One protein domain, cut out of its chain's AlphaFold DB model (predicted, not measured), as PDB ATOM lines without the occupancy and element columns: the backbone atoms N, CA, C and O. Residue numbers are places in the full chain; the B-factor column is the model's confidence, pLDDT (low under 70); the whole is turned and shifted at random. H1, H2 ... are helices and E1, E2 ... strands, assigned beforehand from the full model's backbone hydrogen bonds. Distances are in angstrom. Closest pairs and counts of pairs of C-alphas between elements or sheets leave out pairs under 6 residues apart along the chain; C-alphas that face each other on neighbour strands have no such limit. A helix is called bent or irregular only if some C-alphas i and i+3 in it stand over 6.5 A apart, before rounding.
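This is residues 21 to 209 of the 209 residues of an uncharacterized protein of Leptotrichia goodfellowii F0264 (UniProt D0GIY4). A twisted five-stranded sheet curls round the first part of one long helix, H1, at one end of an elongated body, and helices make the other end. There H1 runs on beyond the sheet and H2 folds back from its tip as a helical hairpin; H6 packs along H2, H4 lies beyond H6, and tiny H5 sits at the far end. The 189 printed residues hold six named helices and five strands, in the order E1 H1 H2 E2 E3 H3 H4 H5 H6 E4 E5, of mixed class. The sheet's order is E1 E2 E3 E4 E5, mixed. The whole is loose, with a radius of gyration of the C-alphas of 23.0 A and spans of 74 by 37 by 26 A.

The sheet has E1, residues 21 to 24, from C-alpha 21 at (-75.496, -3.258, -14.681); E2, 95 to 105, 28.2 A; E3, 108 to 118, 31.8 A; E4, 184 to 196, 34.7 A; and E5, 199 to 208, 25.2 A, ending at C-alpha 208 at (-61.909, -8.005, -25.635). H1, residues 32 to 66, is 51.2 A long and ends at C-alpha 66 at (-33.668, -20.795, -12.734). H2, residues 70 to 92, 32.8 A, is irregular, with C-alphas 71 and 74 7.6 A apart, and has a kink of 43 degrees near residue 81. H3 is residues 120 to 126, H4 129 to 141, 18.2 A, H5 147 to 150, and H6 155 to 178, 34.6 A.

E1 and E2 are parallel, with N 23 and O 101 at 2.8 A. The hairpin E2 and E3 is antiparallel, with N 97 and O 114 at 2.9 A. E3 and E4 are antiparallel, with N 111 and O 191 at 2.8 A. The hairpin E4 and E5 is antiparallel, with N 192 and O 204 at 2.8 A. H1 is on one face of the sheet, in two layers, helix over sheet; its closest C-alphas to E5 are Leu 42 and Trp 200, 6.5 A. E1, H1, H2 and E2 form a strand-helix-strand unit, parallel strands joined through helices, with a left-handed crossover. H1, with residues 65 to 66 alone, touches H2, closest C-alphas Asn 65 and Val 76, 6.6 A, at a shallow tilt of 18 degrees, opposite ways. H2 touches H6, closest C-alphas Leu 86 and Lys 170, 6.9 A, at a shallow tilt of 7 degrees, the same way. H3 and H6 only just touch, with 3 pairs of C-alphas within 8 A, the closest Ile 120 and Val 173, 6.9 A. H4 is close to H6 but not clearly touching, closest C-alphas Ile 133 and Phe 165, 7.8 A. H5 is apart from H4 and H6. Every O i to N i+4 pair is within hydrogen-bond range in H1, H3, H4 and H6, and 15 of 19 in H2; H5 is too short for such a pair.

The C-alphas farthest apart, those of Lys 29 and Gly 142, are 74.6 A apart. The printed part has no cut and no long link. The mean pLDDT of the printed part is 91.2, and no printed residue is under 70.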
ATOM      1  N   LYS A  21     -74.220  -2.733 -14.218       92.56
ATOM      2  CA  LYS A  21     -75.496  -3.258 -14.681       92.56
ATOM      3  C   LYS A  21     -75.627  -4.718 -14.237       92.56
ATOM      4  O   LYS A  21     -74.673  -5.481 -14.320       92.56
ATOM      5  N   ILE A  22     -76.800  -5.092 -13.728       94.69
ATOM      6  CA  ILE A  22     -77.122  -6.478 -13.377       94.69
ATOM      7  C   ILE A  22     -78.403  -6.855 -14.107       94.69
ATOM      8  O   ILE A  22     -79.452  -6.235 -13.910       94.69
ATOM      9  N   THR A  23     -78.319  -7.860 -14.971       95.31
ATOM     10  CA  THR A  23     -79.440  -8.353 -15.774       95.31
ATOM     11  C   THR A  23     -79.550  -9.868 -15.727       95.31
ATOM     12  O   THR A  23     -78.660 -10.573 -15.256       95.31
ATOM     13  N   LYS A  24     -80.674 -10.388 -16.216       96.50
ATOM     14  CA  LYS A  24     -80.910 -11.823 -16.336       96.50
ATOM     15  C   LYS A  24     -81.698 -12.147 -17.597       96.50
ATOM     16  O   LYS A  24     -82.500 -11.331 -18.053       96.50
ATOM     17  N   ASN A  25     -81.500 -13.346 -18.133       96.50
ATOM     18  CA  ASN A  25     -82.357 -13.875 -19.189       96.50
ATOM     19  C   ASN A  25     -83.790 -14.124 -18.661       96.50
ATOM     20  O   ASN A  25     -83.955 -14.399 -17.470       96.50
ATOM     21  N   PRO A  26     -84.828 -14.105 -19.524       94.12
ATOM     22  CA  PRO A  26     -86.230 -14.223 -19.097       94.12
ATOM     23  C   PRO A  26     -86.554 -15.452 -18.232       94.12
ATOM     24  O   PRO A  26     -87.375 -15.371 -17.326       94.12
ATOM     25  N   ASN A  27     -85.879 -16.581 -18.473       92.88
ATOM     26  CA  ASN A  27     -86.140 -17.848 -17.778       92.88
ATOM     27  C   ASN A  27     -85.433 -17.972 -16.412       92.88
ATOM     28  O   ASN A  27     -85.574 -18.990 -15.734       92.88
ATOM     29  N   VAL A  28     -84.655 -16.965 -16.004       95.50
ATOM     30  CA  VAL A  28     -83.919 -16.964 -14.733       95.50
ATOM     31  C   VAL A  28     -84.839 -16.534 -13.592       95.50
ATOM     32  O   VAL A  28     -85.391 -15.428 -13.586       95.50
ATOM     33  N   LYS A  29     -84.970 -17.397 -12.582       95.06
ATOM     34  CA  LYS A  29     -85.888 -17.205 -11.443       95.06
ATOM     35  C   LYS A  29     -85.277 -16.436 -10.269       95.06
ATOM     36  O   LYS A  29     -85.959 -16.250  -9.276       95.06
ATOM     37  N   LEU A  30     -84.026 -15.988 -10.392       92.38
ATOM     38  CA  LEU A  30     -83.341 -15.234  -9.341       92.38
ATOM     39  C   LEU A  30     -84.043 -13.904  -9.063       92.38
ATOM     40  O   LEU A  30     -84.292 -13.118  -9.985       92.38
ATOM     41  N   GLU A  31     -84.323 -13.648  -7.795       92.62
ATOM     42  CA  GLU A  31     -84.835 -12.367  -7.324       92.62
ATOM     43  C   GLU A  31     -83.742 -11.292  -7.343       92.62
ATOM     44  O   GLU A  31     -82.542 -11.574  -7.405       92.62
ATOM     45  N   LYS A  32     -84.136 -10.016  -7.277       89.56
ATOM     46  CA  LYS A  32     -83.179  -8.895  -7.322       89.56
ATOM     47  C   LYS A  32     -82.144  -8.952  -6.188       89.56
ATOM     48  O   LYS A  32     -80.975  -8.653  -6.418       89.56
ATOM     49  N   SER A  33     -82.562  -9.333  -4.982       89.75
ATOM     50  CA  SER A  33     -81.667  -9.496  -3.829       89.75
ATOM     51  C   SER A  33     -80.651 -10.617  -4.046       89.75
ATOM     52  O   SER A  33     -79.466 -10.412  -3.796       89.75
ATOM     53  N   GLU A  34     -81.095 -11.763  -4.567       92.75
ATOM     54  CA  GLU A  34     -80.226 -12.899  -4.882       92.75
ATOM     55  C   GLU A  34     -79.219 -12.532  -5.973       92.75
ATOM     56  O   GLU A  34     -78.031 -12.794  -5.829       92.75
ATOM     57  N   MET A  35     -79.659 -11.853  -7.039       92.88
ATOM     58  CA  MET A  35     -78.759 -11.383  -8.096       92.88
ATOM     59  C   MET A  35     -77.668 -10.452  -7.560       92.88
ATOM     60  O   MET A  35     -76.514 -10.568  -7.972       92.88
ATOM     61  N   ASN A  36     -78.001  -9.552  -6.631       91.38
ATOM     62  CA  ASN A  36     -77.015  -8.671  -6.006       91.38
ATOM     63  C   ASN A  36     -75.996  -9.466  -5.175       91.38
ATOM     64  O   ASN A  36     -74.793  -9.242  -5.299       91.38
ATOM     65  N   GLU A  37     -76.460 -10.415  -4.359       92.62
ATOM     66  CA  GLU A  37     -75.581 -11.261  -3.548       92.62
ATOM     67  C   GLU A  37     -74.653 -12.117  -4.425       92.62
ATOM     68  O   GLU A  37     -73.444 -12.192  -4.197       92.62
ATOM     69  N   GLU A  38     -75.200 -12.729  -5.472       94.44
ATOM     70  CA  GLU A  38     -74.445 -13.557  -6.408       94.44
ATOM     71  C   GLU A  38     -73.455 -12.729  -7.240       94.44
ATOM     72  O   GLU A  38     -72.341 -13.186  -7.486       94.44
ATOM     73  N   SER A  39     -73.792 -11.485  -7.586       93.50
ATOM     74  CA  SER A  39     -72.869 -10.567  -8.272       93.50
ATOM     75  C   SER A  39     -71.661 -10.200  -7.401       93.50
ATOM     76  O   SER A  39     -70.530 -10.161  -7.890       93.50
ATOM     77  N   LEU A  40     -71.850 -10.027  -6.086       92.50
ATOM     78  CA  LEU A  40     -70.733  -9.840  -5.149       92.50
ATOM     79  C   LEU A  40     -69.830 -11.084  -5.080       92.50
ATOM     80  O   LEU A  40     -68.602 -10.956  -5.027       92.50
ATOM     81  N   LYS A  41     -70.416 -12.289  -5.122       95.06
ATOM     82  CA  LYS A  41     -69.655 -13.552  -5.175       95.06
ATOM     83  C   LYS A  41     -68.873 -13.681  -6.483       95.06
ATOM     84  O   LYS A  41     -67.700 -14.048  -6.435       95.06
ATOM     85  N   LEU A  42     -69.473 -13.327  -7.620       95.81
ATOM     86  CA  LEU A  42     -68.804 -13.292  -8.925       95.81
ATOM     87  C   LEU A  42     -67.622 -12.319  -8.918       95.81
ATOM     88  O   LEU A  42     -66.523 -12.694  -9.317       95.81
ATOM     89  N   LYS A  43     -67.786 -11.109  -8.369       93.50
ATOM     90  CA  LYS A  43     -66.678 -10.154  -8.221       93.50
ATOM     91  C   LYS A  43     -65.516 -10.740  -7.415       93.50
ATOM     92  O   LYS A  43     -64.355 -10.594  -7.802       93.50
ATOM     93  N   LYS A  44     -65.807 -11.415  -6.298       94.19
ATOM     94  CA  LYS A  44     -64.776 -12.107  -5.511       94.19
ATOM     95  C   LYS A  44     -64.094 -13.202  -6.337       94.19
ATOM     96  O   LYS A  44     -62.868 -13.256  -6.352       94.19
ATOM     97  N   ALA A  45     -64.866 -14.011  -7.060       96.12
ATOM     98  CA  ALA A  45     -64.337 -15.066  -7.920       96.12
ATOM     99  C   ALA A  45     -63.413 -14.514  -9.022       96.12
ATOM    100  O   ALA A  45     -62.364 -15.099  -9.281       96.12
ATOM    101  N   ILE A  46     -63.738 -13.357  -9.609       96.12
ATOM    102  CA  ILE A  46     -62.873 -12.673 -10.582       96.12
ATOM    103  C   ILE A  46     -61.560 -12.226  -9.927       96.12
ATOM    104  O   ILE A  46     -60.490 -12.477 -10.479       96.12
ATOM    105  N   ASN A  47     -61.612 -11.601  -8.747       93.38
ATOM    106  CA  ASN A  47     -60.399 -11.199  -8.026       93.38
ATOM    107  C   ASN A  47     -59.500 -12.405  -7.707       93.38
ATOM    108  O   ASN A  47     -58.290 -12.351  -7.932       93.38
ATOM    109  N   ASP A  48     -60.087 -13.507  -7.234       94.69
ATOM    110  CA  ASP A  48     -59.358 -14.742  -6.936       94.69
ATOM    111  C   ASP A  48     -58.756 -15.363  -8.209       94.69
ATOM    112  O   ASP A  48     -57.604 -15.808  -8.203       94.69
ATOM    113  N   PHE A  49     -59.497 -15.353  -9.321       95.12
ATOM    114  CA  PHE A  49     -59.010 -15.795 -10.629       95.12
ATOM    115  C   PHE A  49     -57.810 -14.963 -11.102       95.12
ATOM    116  O   PHE A  49     -56.774 -15.526 -11.459       95.12
ATOM    117  N   ARG A  50     -57.901 -13.629 -11.040       92.06
ATOM    118  CA  ARG A  50     -56.805 -12.729 -11.438       92.06
ATOM    119  C   ARG A  50     -55.576 -12.874 -10.558       92.06
ATOM    120  O   ARG A  50     -54.462 -12.928 -11.074       92.06
ATOM    121  N   LYS A  51     -55.766 -13.035  -9.249       91.69
ATOM    122  CA  LYS A  51     -54.665 -13.324  -8.330       91.69
ATOM    123  C   LYS A  51     -53.934 -14.613  -8.719       91.69
ATOM    124  O   LYS A  51     -52.709 -14.609  -8.796       91.69
ATOM    125  N   LYS A  52     -54.664 -15.691  -9.031       93.75
ATOM    126  CA  LYS A  52     -54.060 -16.953  -9.499       93.75
ATOM    127  C   LYS A  52     -53.287 -16.783 -10.810       93.75
ATOM    128  O   LYS A  52     -52.226 -17.386 -10.955       93.75
ATOM    129  N   GLN A  53     -53.786 -15.970 -11.745       91.31
ATOM    130  CA  GLN A  53     -53.061 -15.649 -12.981       91.31
ATOM    131  C   GLN A  53     -51.742 -14.916 -12.694       91.31
ATOM    132  O   GLN A  53     -50.709 -15.287 -13.249       91.31
ATOM    133  N   ASP A  54     -51.754 -13.912 -11.815       88.44
ATOM    134  CA  ASP A  54     -50.539 -13.186 -11.424       88.44
ATOM    135  C   ASP A  54     -49.526 -14.103 -10.710       88.44
ATOM    136  O   ASP A  54     -48.328 -14.038 -10.987       88.44
ATOM    137  N   GLU A  55     -49.996 -15.006  -9.845       90.12
ATOM    138  CA  GLU A  55     -49.151 -16.013  -9.192       90.12
ATOM    139  C   GLU A  55     -48.549 -17.017 -10.190       90.12
ATOM    140  O   GLU A  55     -47.395 -17.418 -10.036       90.12
ATOM    141  N   GLU A  56     -49.290 -17.435 -11.223       90.31
ATOM    142  CA  GLU A  56     -48.735 -18.299 -12.273       90.31
ATOM    143  C   GLU A  56     -47.689 -17.561 -13.111       90.31
ATOM    144  O   GLU A  56     -46.629 -18.125 -13.383       90.31
ATOM    145  N   LYS A  57     -47.924 -16.286 -13.452       87.00
ATOM    146  CA  LYS A  57     -46.920 -15.446 -14.126       87.00
ATOM    147  C   LYS A  57     -45.630 -15.367 -13.305       87.00
ATOM    148  O   LYS A  57     -44.549 -15.556 -13.859       87.00
ATOM    149  N   ASP A  58     -45.734 -15.176 -11.990       84.31
ATOM    150  CA  ASP A  58     -44.574 -15.205 -11.091       84.31
ATOM    151  C   ASP A  58     -43.850 -16.553 -11.119       84.31
ATOM    152  O   ASP A  58     -42.626 -16.592 -11.259       84.31
ATOM    153  N   ARG A  59     -44.587 -17.668 -11.032       87.69
ATOM    154  CA  ARG A  59     -44.000 -19.017 -11.095       87.69
ATOM    155  C   ARG A  59     -43.282 -19.273 -12.418       87.69
ATOM    156  O   ARG A  59     -42.187 -19.836 -12.416       87.69
ATOM    157  N   ILE A  60     -43.871 -18.868 -13.543       87.31
ATOM    158  CA  ILE A  60     -43.242 -18.965 -14.867       87.31
ATOM    159  C   ILE A  60     -41.939 -18.163 -14.887       87.31
ATOM    160  O   ILE A  60     -40.906 -18.702 -15.285       87.31
ATOM    161  N   MET A  61     -41.958 -16.924 -14.392       82.06
ATOM    162  CA  MET A  61     -40.775 -16.065 -14.399       82.06
ATOM    163  C   MET A  61     -39.662 -16.592 -13.485       82.06
ATOM    164  O   MET A  61     -38.488 -16.568 -13.852       82.06
ATOM    165  N   MET A  62     -40.016 -17.153 -12.326       82.12
ATOM    166  CA  MET A  62     -39.061 -17.831 -11.447       82.12
ATOM    167  C   MET A  62     -38.420 -19.044 -12.128       82.12
ATOM    168  O   MET A  62     -37.199 -19.190 -12.069       82.12
ATOM    169  N   ARG A  63     -39.209 -19.889 -12.810       85.31
ATOM    170  CA  ARG A  63     -38.682 -21.040 -13.570       85.31
ATOM    171  C   ARG A  63     -37.748 -20.597 -14.692       85.31
ATOM    172  O   ARG A  63     -36.675 -21.173 -14.845       85.31
ATOM    173  N   TYR A  64     -38.117 -19.553 -15.436       82.25
ATOM    174  CA  TYR A  64     -37.250 -18.972 -16.462       82.25
ATOM    175  C   TYR A  64     -35.902 -18.543 -15.865       82.25
ATOM    176  O   TYR A  64     -34.855 -18.990 -16.326       82.25
ATOM    177  N   ASN A  65     -35.926 -17.786 -14.764       80.19
ATOM    178  CA  ASN A  65     -34.724 -17.323 -14.068       80.19
ATOM    179  C   ASN A  65     -33.850 -18.462 -13.510       80.19
ATOM    180  O   ASN A  65     -32.642 -18.294 -13.363       80.19
ATOM    181  N   GLN A  66     -34.426 -19.623 -13.189       81.44
ATOM    182  CA  GLN A  66     -33.668 -20.795 -12.734       81.44
ATOM    183  C   GLN A  66     -32.917 -21.503 -13.871       81.44
ATOM    184  O   GLN A  66     -31.858 -22.088 -13.608       81.44
ATOM    185  N   ASN A  67     -33.446 -21.408 -15.096       84.69
ATOM    186  CA  ASN A  67     -32.981 -22.104 -16.297       84.69
ATOM    187  C   ASN A  67     -32.105 -21.238 -17.219       84.69
ATOM    188  O   ASN A  67     -31.702 -21.700 -18.286       84.69
ATOM    189  N   VAL A  68     -31.800 -19.995 -16.837       85.81
ATOM    190  CA  VAL A  68     -30.838 -19.167 -17.581       85.81
ATOM    191  C   VAL A  68     -29.430 -19.771 -17.518       85.81
ATOM    192  O   VAL A  68     -29.088 -20.482 -16.570       85.81
ATOM    193  N   ASN A  69     -28.600 -19.450 -18.518       85.69
ATOM    194  CA  ASN A  69     -27.203 -19.886 -18.581       85.69
ATOM    195  C   ASN A  69     -26.480 -19.595 -17.238       85.69
ATOM    196  O   ASN A  69     -26.581 -18.464 -16.742       85.69
ATOM    197  N   PRO A  70     -25.753 -20.573 -16.651       85.50
ATOM    198  CA  PRO A  70     -24.993 -20.398 -15.412       85.50
ATOM    199  C   PRO A  70     -24.141 -19.123 -15.357       85.50
ATOM    200  O   PRO A  70     -24.091 -18.485 -14.308       85.50
ATOM    201  N   GLU A  71     -23.550 -18.706 -16.481       83.75
ATOM    202  CA  GLU A  71     -22.705 -17.506 -16.588       83.75
ATOM    203  C   GLU A  71     -23.439 -16.199 -16.249       83.75
ATOM    204  O   GLU A  71     -22.825 -15.233 -15.799       83.75
ATOM    205  N   VAL A  72     -24.760 -16.144 -16.451       83.69
ATOM    206  CA  VAL A  72     -25.581 -14.945 -16.193       83.69
ATOM    207  C   VAL A  72     -26.585 -15.137 -15.059       83.69
ATOM    208  O   VAL A  72     -27.277 -14.189 -14.684       83.69
ATOM    209  N   LYS A  73     -26.654 -16.338 -14.477       85.44
ATOM    210  CA  LYS A  73     -27.650 -16.720 -13.466       85.44
ATOM    211  C   LYS A  73     -27.629 -15.825 -12.233       85.44
ATOM    212  O   LYS A  73     -28.685 -15.376 -11.790       85.44
ATOM    213  N   GLN A  74     -26.440 -15.514 -11.718       85.44
ATOM    214  CA  GLN A  74     -26.291 -14.604 -10.581       85.44
ATOM    215  C   GLN A  74     -26.825 -13.202 -10.911       85.44
ATOM    216  O   GLN A  74     -27.632 -12.657 -10.166       85.44
ATOM    217  N   LYS A  75     -26.443 -12.648 -12.067       84.44
ATOM    218  CA  LYS A  75     -26.882 -11.319 -12.510       84.44
ATOM    219  C   LYS A  75     -28.401 -11.241 -12.670       84.44
ATOM    220  O   LYS A  75     -29.021 -10.285 -12.214       84.44
ATOM    221  N   VAL A  76     -29.016 -12.254 -13.281       84.75
ATOM    222  CA  VAL A  76     -30.479 -12.329 -13.430       84.75
ATOM    223  C   VAL A  76     -31.165 -12.368 -12.063       84.75
ATOM    224  O   VAL A  76     -32.153 -11.660 -11.860       84.75
ATOM    225  N   ALA A  77     -30.632 -13.140 -11.112       83.94
ATOM    226  CA  ALA A  77     -31.161 -13.199  -9.752       83.94
ATOM    227  C   ALA A  77     -31.055 -11.842  -9.034       83.94
ATOM    228  O   ALA A  77     -32.034 -11.391  -8.441       83.94
ATOM    229  N   GLU A  78     -29.914 -11.155  -9.144       85.56
ATOM    230  CA  GLU A  78     -29.697  -9.821  -8.568       85.56
ATOM    231  C   GLU A  78     -30.672  -8.776  -9.133       85.56
ATOM    232  O   GLU A  78     -31.329  -8.065  -8.371       85.56
ATOM    233  N   LEU A  79     -30.814  -8.691 -10.461       82.75
ATOM    234  CA  LEU A  79     -31.731  -7.738 -11.105       82.75
ATOM    235  C   LEU A  79     -33.205  -8.061 -10.807       82.75
ATOM    236  O   LEU A  79     -34.022  -7.158 -10.600       82.75
ATOM    237  N   SER A  80     -33.546  -9.348 -10.719       81.38
ATOM    238  CA  SER A  80     -34.891  -9.787 -10.335       81.38
ATOM    239  C   SER A  80     -35.202  -9.424  -8.884       81.38
ATOM    240  O   SER A  80     -36.289  -8.928  -8.594       81.38
ATOM    241  N   ALA A  81     -34.245  -9.594  -7.968       83.00
ATOM    242  CA  ALA A  81     -34.411  -9.192  -6.574       83.00
ATOM    243  C   ALA A  81     -34.628  -7.674  -6.437       83.00
ATOM    244  O   ALA A  81     -35.472  -7.241  -5.651       83.00
ATOM    245  N   GLN A  82     -33.936  -6.863  -7.245       79.81
ATOM    246  CA  GLN A  82     -34.097  -5.403  -7.240       79.81
ATOM    247  C   GLN A  82     -35.505  -4.949  -7.654       79.81
ATOM    248  O   GLN A  82     -35.995  -3.932  -7.145       79.81
ATOM    249  N   THR A  83     -36.165  -5.702  -8.537       82.88
ATOM    250  CA  THR A  83     -37.464  -5.348  -9.138       82.88
ATOM    251  C   THR A  83     -38.655  -6.130  -8.569       82.88
ATOM    252  O   THR A  83     -39.798  -5.736  -8.791       82.88
ATOM    253  N   ALA A  84     -38.432  -7.173  -7.765       83.38
ATOM    254  CA  ALA A  84     -39.501  -8.005  -7.201       83.38
ATOM    255  C   ALA A  84     -40.548  -7.206  -6.400       83.38
ATOM    256  O   ALA A  84     -41.751  -7.440  -6.528       83.38
ATOM    257  N   ASP A  85     -40.105  -6.242  -5.590       87.50
ATOM    258  CA  ASP A  85     -40.998  -5.358  -4.828       87.50
ATOM    259  C   ASP A  85     -41.766  -4.377  -5.733       87.50
ATOM    260  O   ASP A  85     -42.951  -4.118  -5.517       87.50
ATOM    261  N   LEU A  86     -41.128  -3.897  -6.805       89.62
ATOM    262  CA  LEU A  86     -41.761  -3.009  -7.781       89.62
ATOM    263  C   LEU A  86     -42.953  -3.698  -8.456       89.62
ATOM    264  O   LEU A  86     -44.027  -3.110  -8.539       89.62
ATOM    265  N   ASN A  87     -42.806  -4.964  -8.855       85.31
ATOM    266  CA  ASN A  87     -43.899  -5.737  -9.455       85.31
ATOM    267  C   ASN A  87     -45.103  -5.863  -8.511       85.31
ATOM    268  O   ASN A  87     -46.248  -5.718  -8.940       85.31
ATOM    269  N   LYS A  88     -44.860  -6.072  -7.209       87.69
ATOM    270  CA  LYS A  88     -45.928  -6.097  -6.198       87.69
ATOM    271  C   LYS A  88     -46.618  -4.740  -6.080       87.69
ATOM    272  O   LYS A  88     -47.846  -4.692  -6.051       87.69
ATOM    273  N   LYS A  89     -45.850  -3.646  -6.061       92.12
ATOM    274  CA  LYS A  89     -46.386  -2.274  -6.036       92.12
ATOM    275  C   LYS A  89     -47.232  -1.964  -7.273       92.12
ATOM    276  O   LYS A  89     -48.306  -1.393  -7.123       92.12
ATOM    277  N   ILE A  90     -46.792  -2.371  -8.466       91.56
ATOM    278  CA  ILE A  90     -47.552  -2.210  -9.716       91.56
ATOM    279  C   ILE A  90     -48.884  -2.962  -9.622       91.56
ATOM    280  O   ILE A  90     -49.939  -2.377  -9.855       91.56
ATOM    281  N   ARG A  91     -48.862  -4.236  -9.204       89.38
ATOM    282  CA  ARG A  91     -50.083  -5.047  -9.039       89.38
ATOM    283  C   ARG A  91     -51.052  -4.460  -8.024       89.38
ATOM    284  O   ARG A  91     -52.248  -4.437  -8.278       89.38
ATOM    285  N   ALA A  92     -50.544  -3.935  -6.911       90.88
ATOM    286  CA  ALA A  92     -51.363  -3.292  -5.886       90.88
ATOM    287  C   ALA A  92     -52.074  -2.018  -6.379       90.88
ATOM    288  O   ALA A  92     -53.002  -1.547  -5.725       90.88
ATOM    289  N   LYS A  93     -51.640  -1.448  -7.510       93.25
ATOM    290  CA  LYS A  93     -52.286  -0.305  -8.163       93.25
ATOM    291  C   LYS A  93     -53.243  -0.707  -9.282       93.25
ATOM    292  O   LYS A  93     -53.890   0.178  -9.827       93.25
ATOM    293  N   LYS A  94     -53.359  -1.995  -9.625       92.00
ATOM    294  CA  LYS A  94     -54.366  -2.446 -10.591       92.00
ATOM    295  C   LYS A  94     -55.762  -2.206 -10.032       92.00
ATOM    296  O   LYS A  94     -56.017  -2.452  -8.852       92.00
ATOM    297  N   ILE A  95     -56.669  -1.755 -10.887       91.94
ATOM    298  CA  ILE A  95     -58.066  -1.519 -10.527       91.94
ATOM    299  C   ILE A  95     -58.925  -2.467 -11.348       91.94
ATOM    300  O   ILE A  95     -58.790  -2.534 -12.568       91.94
ATOM    301  N   LEU A  96     -59.809  -3.190 -10.669       92.19
ATOM    302  CA  LEU A  96     -60.795  -4.051 -11.302       92.19
ATOM    303  C   LEU A  96     -62.171  -3.400 -11.223       92.19
ATOM    304  O   LEU A  96     -62.666  -3.117 -10.131       92.19
ATOM    305  N   GLU A  97     -62.792  -3.190 -12.378       92.69
ATOM    306  CA  GLU A  97     -64.093  -2.535 -12.498       92.69
ATOM    307  C   GLU A  97     -65.074  -3.450 -13.225       92.69
ATOM    308  O   GLU A  97     -64.979  -3.627 -14.436       92.69
ATOM    309  N   ILE A  98     -66.045  -4.002 -12.502       94.12
ATOM    310  CA  ILE A  98     -67.165  -4.713 -13.129       94.12
ATOM    311  C   ILE A  98     -68.026  -3.700 -13.899       94.12
ATOM    312  O   ILE A  98     -68.269  -2.599 -13.404       94.12
ATOM    313  N   LYS A  99     -68.471  -4.062 -15.106       94.62
ATOM    314  CA  LYS A  99     -69.310  -3.226 -15.981       94.62
ATOM    315  C   LYS A  99     -70.722  -3.781 -16.128       94.62
ATOM    316  O   LYS A  99     -71.689  -3.033 -15.970       94.62
ATOM    317  N   ASP A 100     -70.841  -5.081 -16.377       96.00
ATOM    318  CA  ASP A 100     -72.128  -5.766 -16.514       96.00
ATOM    319  C   ASP A 100     -72.036  -7.189 -15.958       96.00
ATOM    320  O   ASP A 100     -71.029  -7.872 -16.142       96.00
ATOM    321  N   VAL A 101     -73.097  -7.631 -15.293       97.31
ATOM    322  CA  VAL A 101     -73.312  -9.012 -14.866       97.31
ATOM    323  C   VAL A 101     -74.634  -9.478 -15.452       97.31
ATOM    324  O   VAL A 101     -75.699  -8.947 -15.130       97.31
ATOM    325  N   LYS A 102     -74.586 -10.518 -16.278       97.69
ATOM    326  CA  LYS A 102     -75.757 -11.118 -16.905       97.69
ATOM    327  C   LYS A 102     -75.917 -12.568 -16.468       97.69
ATOM    328  O   LYS A 102     -75.147 -13.442 -16.856       97.69
ATOM    329  N   PHE A 103     -76.970 -12.853 -15.710       98.12
ATOM    330  CA  PHE A 103     -77.346 -14.226 -15.380       98.12
ATOM    331  C   PHE A 103     -77.973 -14.899 -16.605       98.12
ATOM    332  O   PHE A 103     -79.075 -14.551 -17.040       98.12
ATOM    333  N   LEU A 104     -77.258 -15.869 -17.175       97.81
ATOM    334  CA  LEU A 104     -77.703 -16.652 -18.327       97.81
ATOM    335  C   LEU A 104     -78.671 -17.760 -17.896       97.81
ATOM    336  O   LEU A 104     -79.656 -18.027 -18.588       97.81
ATOM    337  N   THR A 105     -78.399 -18.367 -16.739       96.75
ATOM    338  CA  THR A 105     -79.262 -19.317 -16.019       96.75
ATOM    339  C   THR A 105     -79.156 -19.052 -14.507       96.75
ATOM    340  O   THR A 105     -78.378 -18.200 -14.080       96.75
ATOM    341  N   ASN A 106     -79.875 -19.806 -13.667       94.69
ATOM    342  CA  ASN A 106     -79.701 -19.728 -12.208       94.69
ATOM    343  C   ASN A 106     -78.284 -20.140 -11.741       94.69
ATOM    344  O   ASN A 106     -77.905 -19.859 -10.606       94.69
ATOM    345  N   THR A 107     -77.513 -20.824 -12.592       96.12
ATOM    346  CA  THR A 107     -76.182 -21.368 -12.282       96.12
ATOM    347  C   THR A 107     -75.130 -20.976 -13.318       96.12
ATOM    348  O   THR A 107     -74.068 -21.585 -13.355       96.12
ATOM    349  N   LYS A 108     -75.404 -20.002 -14.189       98.00
ATOM    350  CA  LYS A 108     -74.464 -19.545 -15.218       98.00
ATOM    351  C   LYS A 108     -74.562 -18.039 -15.378       98.00
ATOM    352  O   LYS A 108     -75.669 -17.521 -15.527       98.00
ATOM    353  N   ALA A 109     -73.426 -17.355 -15.373       98.31
ATOM    354  CA  ALA A 109     -73.361 -15.907 -15.503       98.31
ATOM    355  C   ALA A 109     -72.244 -15.493 -16.458       98.31
ATOM    356  O   ALA A 109     -71.196 -16.128 -16.517       98.31
ATOM    357  N   GLU A 110     -72.487 -14.419 -17.188       98.38
ATOM    358  CA  GLU A 110     -71.511 -13.709 -18.002       98.38
ATOM    359  C   GLU A 110     -71.200 -12.388 -17.306       98.38
ATOM    360  O   GLU A 110     -72.110 -11.703 -16.832       98.38
ATOM    361  N   VAL A 111     -69.920 -12.045 -17.202       98.12
ATOM    362  CA  VAL A 111     -69.479 -10.802 -16.575       98.12
ATOM    363  C   VAL A 111     -68.536 -10.069 -17.512       98.12
ATOM    364  O   VAL A 111     -67.525 -10.623 -17.940       98.12
ATOM    365  N   PHE A 112     -68.857  -8.809 -17.778       97.75
ATOM    366  CA  PHE A 112     -67.978  -7.865 -18.454       97.75
ATOM    367  C   PHE A 112     -67.295  -6.996 -17.410       97.75
ATOM    368  O   PHE A 112     -67.951  -6.445 -16.517       97.75
ATOM    369  N   TYR A 113     -65.979  -6.879 -17.499       95.75
ATOM    370  CA  TYR A 113     -65.201  -6.083 -16.564       95.75
ATOM    371  C   TYR A 113     -63.935  -5.548 -17.209       95.75
ATOM    372  O   TYR A 113     -63.386  -6.138 -18.134       95.75
ATOM    373  N   ASN A 114     -63.439  -4.454 -16.648       95.38
ATOM    374  CA  ASN A 114     -62.216  -3.820 -17.095       95.38
ATOM    375  C   ASN A 114     -61.146  -4.015 -16.025       95.38
ATOM    376  O   ASN A 114     -61.421  -3.944 -14.821       95.38
ATOM    377  N   VAL A 115     -59.914  -4.222 -16.469       94.56
ATOM    378  CA  VAL A 115     -58.728  -4.113 -15.626       94.56
ATOM    379  C   VAL A 115     -57.971  -2.875 -16.071       94.56
ATOM    380  O   VAL A 115     -57.635  -2.728 -17.241       94.56
ATOM    381  N   LYS A 116     -57.716  -1.973 -15.128       94.44
ATOM    382  CA  LYS A 116     -56.843  -0.821 -15.324       94.44
ATOM    383  C   LYS A 116     -55.497  -1.134 -14.704       94.44
ATOM    384  O   LYS A 116     -55.410  -1.316 -13.488       94.44
ATOM    385  N   GLU A 117     -54.457  -1.188 -15.520       93.56
ATOM    386  CA  GLU A 117     -53.085  -1.417 -15.073       93.56
ATOM    387  C   GLU A 117     -52.256  -0.142 -15.262       93.56
ATOM    388  O   GLU A 117     -52.475   0.567 -16.245       93.56
ATOM    389  N   PRO A 118     -51.335   0.202 -14.341       95.50
ATOM    390  CA  PRO A 118     -50.472   1.362 -14.534       95.50
ATOM    391  C   PRO A 118     -49.705   1.284 -15.863       95.50
ATOM    392  O   PRO A 118     -48.935   0.346 -16.076       95.50
ATOM    393  N   ASP A 119     -49.880   2.283 -16.728       95.44
ATOM    394  CA  ASP A 119     -49.199   2.365 -18.019       95.44
ATOM    395  C   ASP A 119     -47.802   2.969 -17.852       95.44
ATOM    396  O   ASP A 119     -47.568   4.180 -17.917       95.44
ATOM    397  N   ILE A 120     -46.847   2.077 -17.595       93.94
ATOM    398  CA  ILE A 120     -45.439   2.435 -17.440       93.94
ATOM    399  C   ILE A 120     -44.861   2.944 -18.767       93.94
ATOM    400  O   ILE A 120     -44.018   3.841 -18.760       93.94
ATOM    401  N   GLY A 121     -45.292   2.385 -19.900       93.06
ATOM    402  CA  GLY A 121     -44.766   2.737 -21.218       93.06
ATOM    403  C   GLY A 121     -45.116   4.172 -21.589       93.06
ATOM    404  O   GLY A 121     -44.222   4.967 -21.898       93.06
ATOM    405  N   GLU A 122     -46.398   4.522 -21.475       93.75
ATOM    406  CA  GLU A 122     -46.886   5.878 -21.713       93.75
ATOM    407  C   GLU A 122     -46.216   6.877 -20.760       93.75
ATOM    408  O   GLU A 122     -45.695   7.906 -21.201       93.75
ATOM    409  N   TYR A 123     -46.134   6.554 -19.465       94.12
ATOM    410  CA  TYR A 123     -45.468   7.415 -18.488       94.12
ATOM    411  C   TYR A 123     -44.004   7.695 -18.854       94.12
ATOM    412  O   TYR A 123     -43.587   8.858 -18.910       94.12
ATOM    413  N   LEU A 124     -43.217   6.649 -19.130       93.50
ATOM    414  CA  LEU A 124     -41.799   6.790 -19.473       93.50
ATOM    415  C   LEU A 124     -41.601   7.556 -20.788       93.50
ATOM    416  O   LEU A 124     -40.660   8.351 -20.897       93.50
ATOM    417  N   GLY A 125     -42.501   7.368 -21.758       92.75
ATOM    418  CA  GLY A 125     -42.549   8.151 -22.990       92.75
ATOM    419  C   GLY A 125     -42.791   9.637 -22.720       92.75
ATOM    420  O   GLY A 125     -42.002  10.483 -23.154       92.75
ATOM    421  N   ASN A 126     -43.812   9.954 -21.921       92.81
ATOM    422  CA  ASN A 126     -44.199  11.321 -21.566       92.81
ATOM    423  C   ASN A 126     -43.077  12.080 -20.846       92.81
ATOM    424  O   ASN A 126     -42.808  13.244 -21.151       92.81
ATOM    425  N   ILE A 127     -42.348  11.417 -19.942       93.81
ATOM    426  CA  ILE A 127     -41.206  12.037 -19.255       93.81
ATOM    427  C   ILE A 127     -39.910  12.031 -20.081       93.81
ATOM    428  O   ILE A 127     -38.874  12.463 -19.560       93.81
ATOM    429  N   LYS A 128     -39.949  11.537 -21.328       95.62
ATOM    430  CA  LYS A 128     -38.798  11.358 -22.229       95.62
ATOM    431  C   LYS A 128     -37.657  10.590 -21.555       95.62
ATOM    432  O   LYS A 128     -36.497  11.002 -21.622       95.62
ATOM    433  N   PHE A 129     -37.992   9.492 -20.877       93.75
ATOM    434  CA  PHE A 129     -37.056   8.729 -20.049       93.75
ATOM    435  C   PHE A 129     -35.798   8.303 -20.817       93.75
ATOM    436  O   PHE A 129     -34.692   8.486 -20.316       93.75
ATOM    437  N   SER A 130     -35.945   7.836 -22.060       91.00
ATOM    438  CA  SER A 130     -34.816   7.429 -22.911       91.00
ATOM    439  C   SER A 130     -33.782   8.542 -23.102       91.00
ATOM    440  O   SER A 130     -32.593   8.309 -22.896       91.00
ATOM    441  N   LYS A 131     -34.226   9.771 -23.400       93.31
ATOM    442  CA  LYS A 131     -33.341  10.938 -23.555       93.31
ATOM    443  C   LYS A 131     -32.628  11.285 -22.248       93.31
ATOM    444  O   LYS A 131     -31.422  11.503 -22.247       93.31
ATOM    445  N   LYS A 132     -33.350  11.262 -21.122       93.75
ATOM    446  CA  LYS A 132     -32.759  11.505 -19.793       93.75
ATOM    447  C   LYS A 132     -31.679  10.476 -19.453       93.75
ATOM    448  O   LYS A 132     -30.644  10.834 -18.898       93.75
ATOM    449  N   ILE A 133     -31.915   9.204 -19.770       92.88
ATOM    450  CA  ILE A 133     -30.938   8.134 -19.552       92.88
ATOM    451  C   ILE A 133     -29.717   8.315 -20.459       92.88
ATOM    452  O   ILE A 133     -28.597   8.232 -19.962       92.88
ATOM    453  N   GLU A 134     -29.906   8.632 -21.742       90.38
ATOM    454  CA  GLU A 134     -28.805   8.908 -22.680       90.38
ATOM    455  C   GLU A 134     -27.901  10.051 -22.183       90.38
ATOM    456  O   GLU A 134     -26.674   9.916 -22.165       90.38
ATOM    457  N   GLU A 135     -28.492  11.150 -21.708       92.38
ATOM    458  CA  GLU A 135     -27.766  12.290 -21.133       92.38
ATOM    459  C   GLU A 135     -26.987  11.898 -19.867       92.38
ATOM    460  O   GLU A 135     -25.803  12.225 -19.733       92.38
ATOM    461  N   LYS A 136     -27.620  11.161 -18.944       91.69
ATOM    462  CA  LYS A 136     -26.973  10.701 -17.704       91.69
ATOM    463  C   LYS A 136     -25.824   9.725 -17.978       91.69
ATOM    464  O   LYS A 136     -24.766   9.864 -17.365       91.69
ATOM    465  N   ILE A 137     -25.997   8.779 -18.906       89.56
ATOM    466  CA  ILE A 137     -24.939   7.844 -19.325       89.56
ATOM    467  C   ILE A 137     -23.782   8.615 -19.954       89.56
ATOM    468  O   ILE A 137     -22.632   8.406 -19.572       89.56
ATOM    469  N   THR A 138     -24.077   9.551 -20.860       90.25
ATOM    470  CA  THR A 138     -23.056  10.382 -21.513       90.25
ATOM    471  C   THR A 138     -22.249  11.170 -20.486       90.25
ATOM    472  O   THR A 138     -21.020  11.183 -20.537       90.25
ATOM    473  N   LYS A 139     -22.919  11.767 -19.493       89.88
ATOM    474  CA  LYS A 139     -22.258  12.476 -18.392       89.88
ATOM    475  C   LYS A 139     -21.391  11.545 -17.536       89.88
ATOM    476  O   LYS A 139     -20.311  11.950 -17.122       89.88
ATOM    477  N   LYS A 140     -21.851  10.319 -17.268       86.69
ATOM    478  CA  LYS A 140     -21.121   9.331 -16.459       86.69
ATOM    479  C   LYS A 140     -19.883   8.782 -17.178       86.69
ATOM    480  O   LYS A 140     -18.859   8.580 -16.537       86.69
ATOM    481  N   LEU A 141     -19.975   8.544 -18.487       86.44
ATOM    482  CA  LEU A 141     -18.888   7.976 -19.292       86.44
ATOM    483  C   LEU A 141     -17.934   9.033 -19.870       86.44
ATOM    484  O   LEU A 141     -16.824   8.695 -20.270       86.44
ATOM    485  N   GLY A 142     -18.356  10.299 -19.941       88.75
ATOM    486  CA  GLY A 142     -17.603  11.383 -20.583       88.75
ATOM    487  C   GLY A 142     -17.675  11.374 -22.115       88.75
ATOM    488  O   GLY A 142     -17.052  12.207 -22.768       88.75
ATOM    489  N   TYR A 143     -18.434  10.449 -22.704       86.62
ATOM    490  CA  TYR A 143     -18.674  10.348 -24.141       86.62
ATOM    491  C   TYR A 143     -20.056   9.753 -24.410       86.62
ATOM    492  O   TYR A 143     -20.625   9.050 -23.574       86.62
ATOM    493  N   LYS A 144     -20.592  10.016 -25.605       88.25
ATOM    494  CA  LYS A 144     -21.866   9.446 -26.041       88.25
ATOM    495  C   LYS A 144     -21.721   7.948 -26.301       88.25
ATOM    496  O   LYS A 144     -20.838   7.522 -27.051       88.25
ATOM    497  N   LEU A 145     -22.608   7.155 -25.710       83.69
ATOM    498  CA  LEU A 145     -22.663   5.723 -25.967       83.69
ATOM    499  C   LEU A 145     -23.316   5.479 -27.339       83.69
ATOM    500  O   LEU A 145     -24.519   5.654 -27.505       83.69
ATOM    501  N   ASP A 146     -22.500   5.118 -28.325       84.31
ATOM    502  CA  ASP A 146     -22.894   4.728 -29.683       84.31
ATOM    503  C   ASP A 146     -22.383   3.308 -29.990       84.31
ATOM    504  O   ASP A 146     -21.673   2.710 -29.179       84.31
ATOM    505  N   GLU A 147     -22.710   2.745 -31.156       83.12
ATOM    506  CA  GLU A 147     -22.280   1.385 -31.531       83.12
ATOM    507  C   GLU A 147     -20.761   1.170 -31.455       83.12
ATOM    508  O   GLU A 147     -20.295   0.091 -31.078       83.12
ATOM    509  N   LYS A 148     -19.972   2.199 -31.783       85.31
ATOM    510  CA  LYS A 148     -18.507   2.140 -31.754       85.31
ATOM    511  C   LYS A 148     -17.983   2.152 -30.321       85.31
ATOM    512  O   LYS A 148     -17.019   1.450 -30.015       85.31
ATOM    513  N   ASN A 149     -18.586   2.951 -29.450       84.56
ATOM    514  CA  ASN A 149     -18.168   3.110 -28.065       84.56
ATOM    515  C   ASN A 149     -18.724   2.009 -27.151       84.56
ATOM    516  O   ASN A 149     -18.047   1.642 -26.196       84.56
ATOM    517  N   MET A 150     -19.872   1.400 -27.478       81.31
ATOM    518  CA  MET A 150     -20.404   0.233 -26.757       81.31
ATOM    519  C   MET A 150     -19.418  -0.937 -26.751       81.31
ATOM    520  O   MET A 150     -19.216  -1.566 -25.716       81.31
ATOM    521  N   LYS A 151     -18.730  -1.180 -27.875       83.50
ATOM    522  CA  LYS A 151     -17.713  -2.241 -27.992       83.50
ATOM    523  C   LYS A 151     -16.475  -2.015 -27.116       83.50
ATOM    524  O   LYS A 151     -15.685  -2.936 -26.947       83.50
ATOM    525  N   LYS A 152     -16.283  -0.801 -26.587       85.50
ATOM    526  CA  LYS A 152     -15.150  -0.447 -25.719       85.50
ATOM    527  C   LYS A 152     -15.447  -0.663 -24.236       85.50
ATOM    528  O   LYS A 152     -14.525  -0.577 -23.430       85.50
ATOM    529  N   LEU A 153     -16.709  -0.894 -23.869       87.06
ATOM    530  CA  LEU A 153     -17.074  -1.125 -22.480       87.06
ATOM    531  C   LEU A 153     -16.570  -2.493 -22.025       87.06
ATOM    532  O   LEU A 153     -16.817  -3.518 -22.658       87.06
ATOM    533  N   THR A 154     -15.894  -2.510 -20.882       89.38
ATOM    534  CA  THR A 154     -15.568  -3.758 -20.191       89.38
ATOM    535  C   THR A 154     -16.838  -4.409 -19.649       89.38
ATOM    536  O   THR A 154     -17.845  -3.740 -19.399       89.38
ATOM    537  N   ARG A 155     -16.784  -5.718 -19.380       86.75
ATOM    538  CA  ARG A 155     -17.921  -6.422 -18.775       86.75
ATOM    539  C   ARG A 155     -18.355  -5.795 -17.444       86.75
ATOM    540  O   ARG A 155     -19.546  -5.618 -17.225       86.75
ATOM    541  N   ALA A 156     -17.395  -5.386 -16.614       88.44
ATOM    542  CA  ALA A 156     -17.666  -4.725 -15.340       88.44
ATOM    543  C   ALA A 156     -18.414  -3.391 -15.512       88.44
ATOM    544  O   ALA A 156     -19.359  -3.125 -14.773       88.44
ATOM    545  N   GLN A 157     -18.038  -2.580 -16.508       88.81
ATOM    546  CA  GLN A 157     -18.734  -1.325 -16.816       88.81
ATOM    547  C   GLN A 157     -20.158  -1.571 -17.321       88.81
ATOM    548  O   GLN A 157     -21.073  -0.853 -16.925       88.81
ATOM    549  N   ILE A 158     -20.362  -2.594 -18.156       87.38
ATOM    550  CA  ILE A 158     -21.704  -2.996 -18.607       87.38
ATOM    551  C   ILE A 158     -22.556  -3.411 -17.403       87.38
ATOM    552  O   ILE A 158     -23.673  -2.930 -17.243       87.38
ATOM    553  N   ASP A 159     -22.019  -4.249 -16.516       87.06
ATOM    554  CA  ASP A 159     -22.745  -4.714 -15.332       87.06
ATOM    555  C   ASP A 159     -23.077  -3.562 -14.363       87.06
ATOM    556  O   ASP A 159     -24.143  -3.551 -13.744       87.06
ATOM    557  N   GLU A 160     -22.194  -2.569 -14.237       88.81
ATOM    558  CA  GLU A 160     -22.462  -1.358 -13.463       88.81
ATOM    559  C   GLU A 160     -23.569  -0.501 -14.093       88.81
ATOM    560  O   GLU A 160     -24.463  -0.035 -13.380       88.81
ATOM    561  N   LEU A 161     -23.533  -0.308 -15.416       88.62
ATOM    562  CA  LEU A 161     -24.557   0.438 -16.148       88.62
ATOM    563  C   LEU A 161     -25.924  -0.245 -16.067       88.62
ATOM    564  O   LEU A 161     -26.912   0.450 -15.853       88.62
ATOM    565  N   ASP A 162     -25.984  -1.576 -16.148       86.75
ATOM    566  CA  ASP A 162     -27.235  -2.332 -16.028       86.75
ATOM    567  C   ASP A 162     -27.867  -2.175 -14.640       86.75
ATOM    568  O   ASP A 162     -29.057  -1.874 -14.528       86.75
ATOM    569  N   ARG A 163     -27.075  -2.318 -13.565       89.19
ATOM    570  CA  ARG A 163     -27.565  -2.089 -12.192       89.19
ATOM    571  C   ARG A 163     -28.054  -0.656 -12.006       89.19
ATOM    572  O   ARG A 163     -29.116  -0.428 -11.429       89.19
ATOM    573  N   TRP A 164     -27.287   0.311 -12.505       90.12
ATOM    574  CA  TRP A 164     -27.658   1.718 -12.428       90.12
ATOM    575  C   TRP A 164     -28.948   2.012 -13.209       90.12
ATOM    576  O   TRP A 164     -29.848   2.655 -12.672       90.12
ATOM    577  N   PHE A 165     -29.084   1.486 -14.429       90.00
ATOM    578  CA  PHE A 165     -30.281   1.648 -15.252       90.00
ATOM    579  C   PHE A 165     -31.519   1.062 -14.571       90.00
ATOM    580  O   PHE A 165     -32.545   1.734 -14.490       90.00
ATOM    581  N   VAL A 166     -31.421  -0.157 -14.027       90.81
ATOM    582  CA  VAL A 166     -32.528  -0.787 -13.292       90.81
ATOM    583  C   VAL A 166     -32.923   0.042 -12.068       90.81
ATOM    584  O   VAL A 166     -34.114   0.209 -11.807       90.81
ATOM    585  N   SER A 167     -31.954   0.623 -11.356       90.94
ATOM    586  CA  SER A 167     -32.227   1.529 -10.235       90.94
ATOM    587  C   SER A 167     -32.952   2.808 -10.671       90.94
ATOM    588  O   SER A 167     -33.899   3.231 -10.011       90.94
ATOM    589  N   GLU A 168     -32.523   3.434 -11.769       92.69
ATOM    590  CA  GLU A 168     -33.157   4.641 -12.317       92.69
ATOM    591  C   GLU A 168     -34.580   4.352 -12.805       92.69
ATOM    592  O   GLU A 168     -35.515   5.070 -12.447       92.69
ATOM    593  N   PHE A 169     -34.760   3.258 -13.550       92.44
ATOM    594  CA  PHE A 169     -36.066   2.784 -13.999       92.44
ATOM    595  C   PHE A 169     -37.004   2.552 -12.814       92.44
ATOM    596  O   PHE A 169     -38.105   3.098 -12.777       92.44
ATOM    597  N   LYS A 170     -36.548   1.798 -11.805       93.81
ATOM    598  CA  LYS A 170     -37.330   1.528 -10.597       93.81
ATOM    599  C   LYS A 170     -37.755   2.820  -9.905       93.81
ATOM    600  O   LYS A 170     -38.931   2.967  -9.595       93.81
ATOM    601  N   SER A 171     -36.825   3.753  -9.708       94.12
ATOM    602  CA  SER A 171     -37.104   5.047  -9.076       94.12
ATOM    603  C   SER A 171     -38.189   5.833  -9.823       94.12
ATOM    604  O   SER A 171     -39.109   6.356  -9.196       94.12
ATOM    605  N   GLU A 172     -38.125   5.918 -11.156       94.75
ATOM    606  CA  GLU A 172     -39.146   6.637 -11.932       94.75
ATOM    607  C   GLU A 172     -40.518   5.952 -11.870       94.75
ATOM    608  O   GLU A 172     -41.533   6.621 -11.672       94.75
ATOM    609  N   VAL A 173     -40.565   4.619 -11.940       93.81
ATOM    610  CA  VAL A 173     -41.824   3.878 -11.782       93.81
ATOM    611  C   VAL A 173     -42.392   4.051 -10.368       93.81
ATOM    612  O   VAL A 173     -43.590   4.260 -10.206       93.81
ATOM    613  N   GLU A 174     -41.566   4.043  -9.322       95.00
ATOM    614  CA  GLU A 174     -42.026   4.284  -7.947       95.00
ATOM    615  C   GLU A 174     -42.595   5.698  -7.755       95.00
ATOM    616  O   GLU A 174     -43.612   5.863  -7.070       95.00
ATOM    617  N   LYS A 175     -42.004   6.712  -8.402       94.50
ATOM    618  CA  LYS A 175     -42.559   8.077  -8.434       94.50
ATOM    619  C   LYS A 175     -43.921   8.103  -9.116       94.50
ATOM    620  O   LYS A 175     -44.851   8.698  -8.572       94.50
ATOM    621  N   MET A 176     -44.058   7.431 -10.262       94.38
ATOM    622  CA  MET A 176     -45.337   7.296 -10.963       94.38
ATOM    623  C   MET A 176     -46.405   6.683 -10.049       94.38
ATOM    624  O   MET A 176     -47.467   7.276  -9.868       94.38
ATOM    625  N   LEU A 177     -46.114   5.542  -9.417       94.12
ATOM    626  CA  LEU A 177     -47.061   4.815  -8.558       94.12
ATOM    627  C   LEU A 177     -47.436   5.577  -7.274       94.12
ATOM    628  O   LEU A 177     -48.483   5.310  -6.675       94.12
ATOM    629  N   SER A 178     -46.586   6.510  -6.844       92.75
ATOM    630  CA  SER A 178     -46.830   7.394  -5.696       92.75
ATOM    631  C   SER A 178     -47.576   8.677  -6.079       92.75
ATOM    632  O   SER A 178     -48.012   9.424  -5.203       92.75
ATOM    633  N   SER A 179     -47.725   8.951  -7.377       90.56
ATOM    634  CA  SER A 179     -48.438  10.125  -7.869       90.56
ATOM    635  C   SER A 179     -49.956   9.965  -7.724       90.56
ATOM    636  O   SER A 179     -50.490   8.855  -7.677       90.56
ATOM    637  N   LYS A 180     -50.673  11.094  -7.664       84.56
ATOM    638  CA  LYS A 180     -52.147  11.094  -7.651       84.56
ATOM    639  C   LYS A 180     -52.751  10.766  -9.022       84.56
ATOM    640  O   LYS A 180     -53.883  10.300  -9.075       84.56
ATOM    641  N   ASN A 181     -51.999  10.993 -10.098       83.38
ATOM    642  CA  ASN A 181     -52.457  10.880 -11.480       83.38
ATOM    643  C   ASN A 181     -51.648   9.790 -12.189       83.38
ATOM    644  O   ASN A 181     -50.711  10.078 -12.930       83.38
ATOM    645  N   ILE A 182     -51.992   8.535 -11.906       89.94
ATOM    646  CA  ILE A 182     -51.406   7.373 -12.579       89.94
ATOM    647  C   ILE A 182     -52.060   7.241 -13.960       89.94
ATOM    648  O   ILE A 182     -53.287   7.269 -14.064       89.94
ATOM    649  N   TYR A 183     -51.240   7.097 -15.001       87.69
ATOM    650  CA  TYR A 183     -51.696   6.696 -16.332       87.69
ATOM    651  C   TYR A 183     -52.118   5.234 -16.271       87.69
ATOM    652  O   TYR A 183     -51.383   4.416 -15.716       87.69
ATOM    653  N   TYR A 184     -53.297   4.912 -16.793       94.06
ATOM    654  CA  TYR A 184     -53.812   3.550 -16.790       94.06
ATOM    655  C   TYR A 184     -54.089   3.089 -18.209       94.06
ATOM    656  O   TYR A 184     -54.885   3.708 -18.914       94.06
ATOM    657  N   LEU A 185     -53.520   1.943 -18.556       94.81
ATOM    658  CA  LEU A 185     -53.988   1.151 -19.674       94.81
ATOM    659  C   LEU A 185     -55.229   0.397 -19.203       94.81
ATOM    660  O   LEU A 185     -55.206  -0.252 -18.156       94.81
ATOM    661  N   THR A 186     -56.322   0.523 -19.948       94.94
ATOM    662  CA  THR A 186     -57.561  -0.202 -19.661       94.94
ATOM    663  C   THR A 186     -57.689  -1.349 -20.643       94.94
ATOM    664  O   THR A 186     -57.664  -1.116 -21.845       94.94
ATOM    665  N   THR A 187     -57.870  -2.553 -20.119       95.94
ATOM    666  CA  THR A 187     -58.148  -3.746 -20.914       95.94
ATOM    667  C   THR A 187     -59.506  -4.301 -20.515       95.94
ATOM    668  O   THR A 187     -59.821  -4.398 -19.322       95.94
ATOM    669  N   GLU A 188     -60.320  -4.629 -21.509       97.25
ATOM    670  CA  GLU A 188     -61.677  -5.121 -21.318       97.25
ATOM    671  C   GLU A 188     -61.710  -6.643 -21.410       97.25
ATOM    672  O   GLU A 188     -60.924  -7.272 -22.114       97.25
ATOM    673  N   TYR A 189     -62.598  -7.252 -20.635       97.50
ATOM    674  CA  TYR A 189     -62.667  -8.696 -20.506       97.50
ATOM    675  C   TYR A 189     -64.103  -9.168 -20.397       97.50
ATOM    676  O   TYR A 189     -64.935  -8.547 -19.723       97.50
ATOM    677  N   LYS A 190     -64.346 -10.347 -20.965       98.12
ATOM    678  CA  LYS A 190     -65.543 -11.146 -20.719       98.12
ATOM    679  C   LYS A 190     -65.138 -12.429 -20.011       98.12
ATOM    680  O   LYS A 190     -64.139 -13.066 -20.340       98.12
ATOM    681  N   ILE A 191     -65.913 -12.815 -19.010       98.25
ATOM    682  CA  ILE A 191     -65.724 -14.073 -18.293       98.25
ATOM    683  C   ILE A 191     -67.066 -14.763 -18.100       98.25
ATOM    684  O   ILE A 191     -68.058 -14.138 -17.720       98.25
ATOM    685  N   ILE A 192     -67.094 -16.060 -18.373       98.50
ATOM    686  CA  ILE A 192     -68.262 -16.907 -18.180       98.50
ATOM    687  C   ILE A 192     -68.002 -17.781 -16.964       98.50
ATOM    688  O   ILE A 192     -66.986 -18.467 -16.865       98.50
ATOM    689  N   PHE A 193     -68.946 -17.754 -16.032       98.50
ATOM    690  CA  PHE A 193     -68.919 -18.559 -14.826       98.50
ATOM    691  C   PHE A 193     -70.027 -19.601 -14.832       98.50
ATOM    692  O   PHE A 193     -71.164 -19.319 -15.222       98.50
ATOM    693  N   ILE A 194     -69.715 -20.771 -14.280       97.94
ATOM    694  CA  ILE A 194     -70.680 -21.808 -13.926       97.94
ATOM    695  C   ILE A 194     -70.676 -22.024 -12.411       97.94
ATOM    696  O   ILE A 194     -69.634 -22.013 -11.758       97.94
ATOM    697  N   LYS A 195     -71.861 -22.186 -11.824       96.25
ATOM    698  CA  LYS A 195     -72.025 -22.430 -10.395       96.25
ATOM    699  C   LYS A 195     -71.987 -23.929 -10.127       96.25
ATOM    700  O   LYS A 195     -72.893 -24.655 -10.529       96.25
ATOM    701  N   ASN A 196     -70.975 -24.372  -9.394       93.06
ATOM    702  CA  ASN A 196     -70.761 -25.760  -9.015       93.06
ATOM    703  C   ASN A 196     -70.701 -25.875  -7.486       93.06
ATOM    704  O   ASN A 196     -69.925 -25.183  -6.828       93.06
ATOM    705  N   LYS A 197     -71.570 -26.707  -6.895       90.50
ATOM    706  CA  LYS A 197     -71.674 -26.903  -5.430       90.50
ATOM    707  C   LYS A 197     -71.708 -25.589  -4.625       90.50
ATOM    708  O   LYS A 197     -71.136 -25.492  -3.545       90.50
ATOM    709  N   GLY A 198     -72.380 -24.569  -5.163       88.56
ATOM    710  CA  GLY A 198     -72.537 -23.261  -4.521       88.56
ATOM    711  C   GLY A 198     -71.438 -22.233  -4.818       88.56
ATOM    712  O   GLY A 198     -71.641 -21.065  -4.499       88.56
ATOM    713  N   ASN A 199     -70.338 -22.619  -5.472       93.81
ATOM    714  CA  ASN A 199     -69.238 -21.723  -5.834       93.81
ATOM    715  C   ASN A 199     -69.252 -21.395  -7.329       93.81
ATOM    716  O   ASN A 199     -69.619 -22.237  -8.144       93.81
ATOM    717  N   TRP A 200     -68.838 -20.181  -7.684       97.31
ATOM    718  CA  TRP A 200     -68.655 -19.780  -9.077       97.31
ATOM    719  C   TRP A 200     -67.262 -20.177  -9.561       97.31
ATOM    720  O   TRP A 200     -66.256 -19.763  -8.985       97.31
ATOM    721  N   GLU A 201     -67.219 -20.968 -10.624       97.00
ATOM    722  CA  GLU A 201     -66.006 -21.449 -11.279       97.00
ATOM    723  C   GLU A 201     -65.942 -20.875 -12.696       97.00
ATOM    724  O   GLU A 201     -66.974 -20.715 -13.351       97.00
ATOM    725  N   VAL A 202     -64.740 -20.522 -13.152       97.44
ATOM    726  CA  VAL A 202     -64.528 -19.989 -14.503       97.44
ATOM    727  C   VAL A 202     -64.738 -21.116 -15.508       97.44
ATOM    728  O   VAL A 202     -64.058 -22.137 -15.433       97.44
ATOM    729  N   GLU A 203     -65.680 -20.923 -16.423       97.69
ATOM    730  CA  GLU A 203     -65.925 -21.812 -17.560       97.69
ATOM    731  C   GLU A 203     -65.161 -21.320 -18.794       97.69
ATOM    732  O   GLU A 203     -64.524 -22.119 -19.475       97.69
ATOM    733  N   ASP A 204     -65.188 -20.008 -19.043       97.62
ATOM    734  CA  ASP A 204     -64.525 -19.374 -20.184       97.62
ATOM    735  C   ASP A 204     -64.061 -17.952 -19.838       97.62
ATOM    736  O   ASP A 204     -64.622 -17.305 -18.947       97.62
ATOM    737  N   PHE A 205     -63.026 -17.466 -20.518       96.31
ATOM    738  CA  PHE A 205     -62.421 -16.158 -20.290       96.31
ATOM    739  C   PHE A 205     -61.745 -15.638 -21.561       96.31
ATOM    740  O   PHE A 205     -60.870 -16.299 -22.116       96.31
ATOM    741  N   GLU A 206     -62.078 -14.409 -21.942       96.19
ATOM    742  CA  GLU A 206     -61.490 -13.725 -23.093       96.19
ATOM    743  C   GLU A 206     -61.138 -12.269 -22.764       96.19
ATOM    744  O   GLU A 206     -61.812 -11.596 -21.975       96.19
ATOM    745  N   GLU A 207     -60.057 -11.804 -23.383       95.94
ATOM    746  CA  GLU A 207     -59.743 -10.386 -23.551       95.94
ATOM    747  C   GLU A 207     -60.538  -9.854 -24.744       95.94
ATOM    748  O   GLU A 207     -60.671 -10.555 -25.747       95.94
ATOM    749  N   LEU A 208     -61.113  -8.663 -24.603       94.31
ATOM    750  CA  LEU A 208     -61.909  -8.005 -25.635       94.31
ATOM    751  C   LEU A 208     -61.057  -6.923 -26.308       94.31
ATOM    752  O   LEU A 208     -60.376  -6.171 -25.608       94.31
ATOM    753  N   ASP A 209     -61.119  -6.872 -27.639       74.31
ATOM    754  CA  ASP A 209     -60.461  -5.854 -28.475       74.31
ATOM    755  C   ASP A 209     -61.183  -4.495 -28.435       74.31
ATOM    756  O   ASP A 209     -62.439  -4.481 -28.467       74.31
TER     757      ASP A 209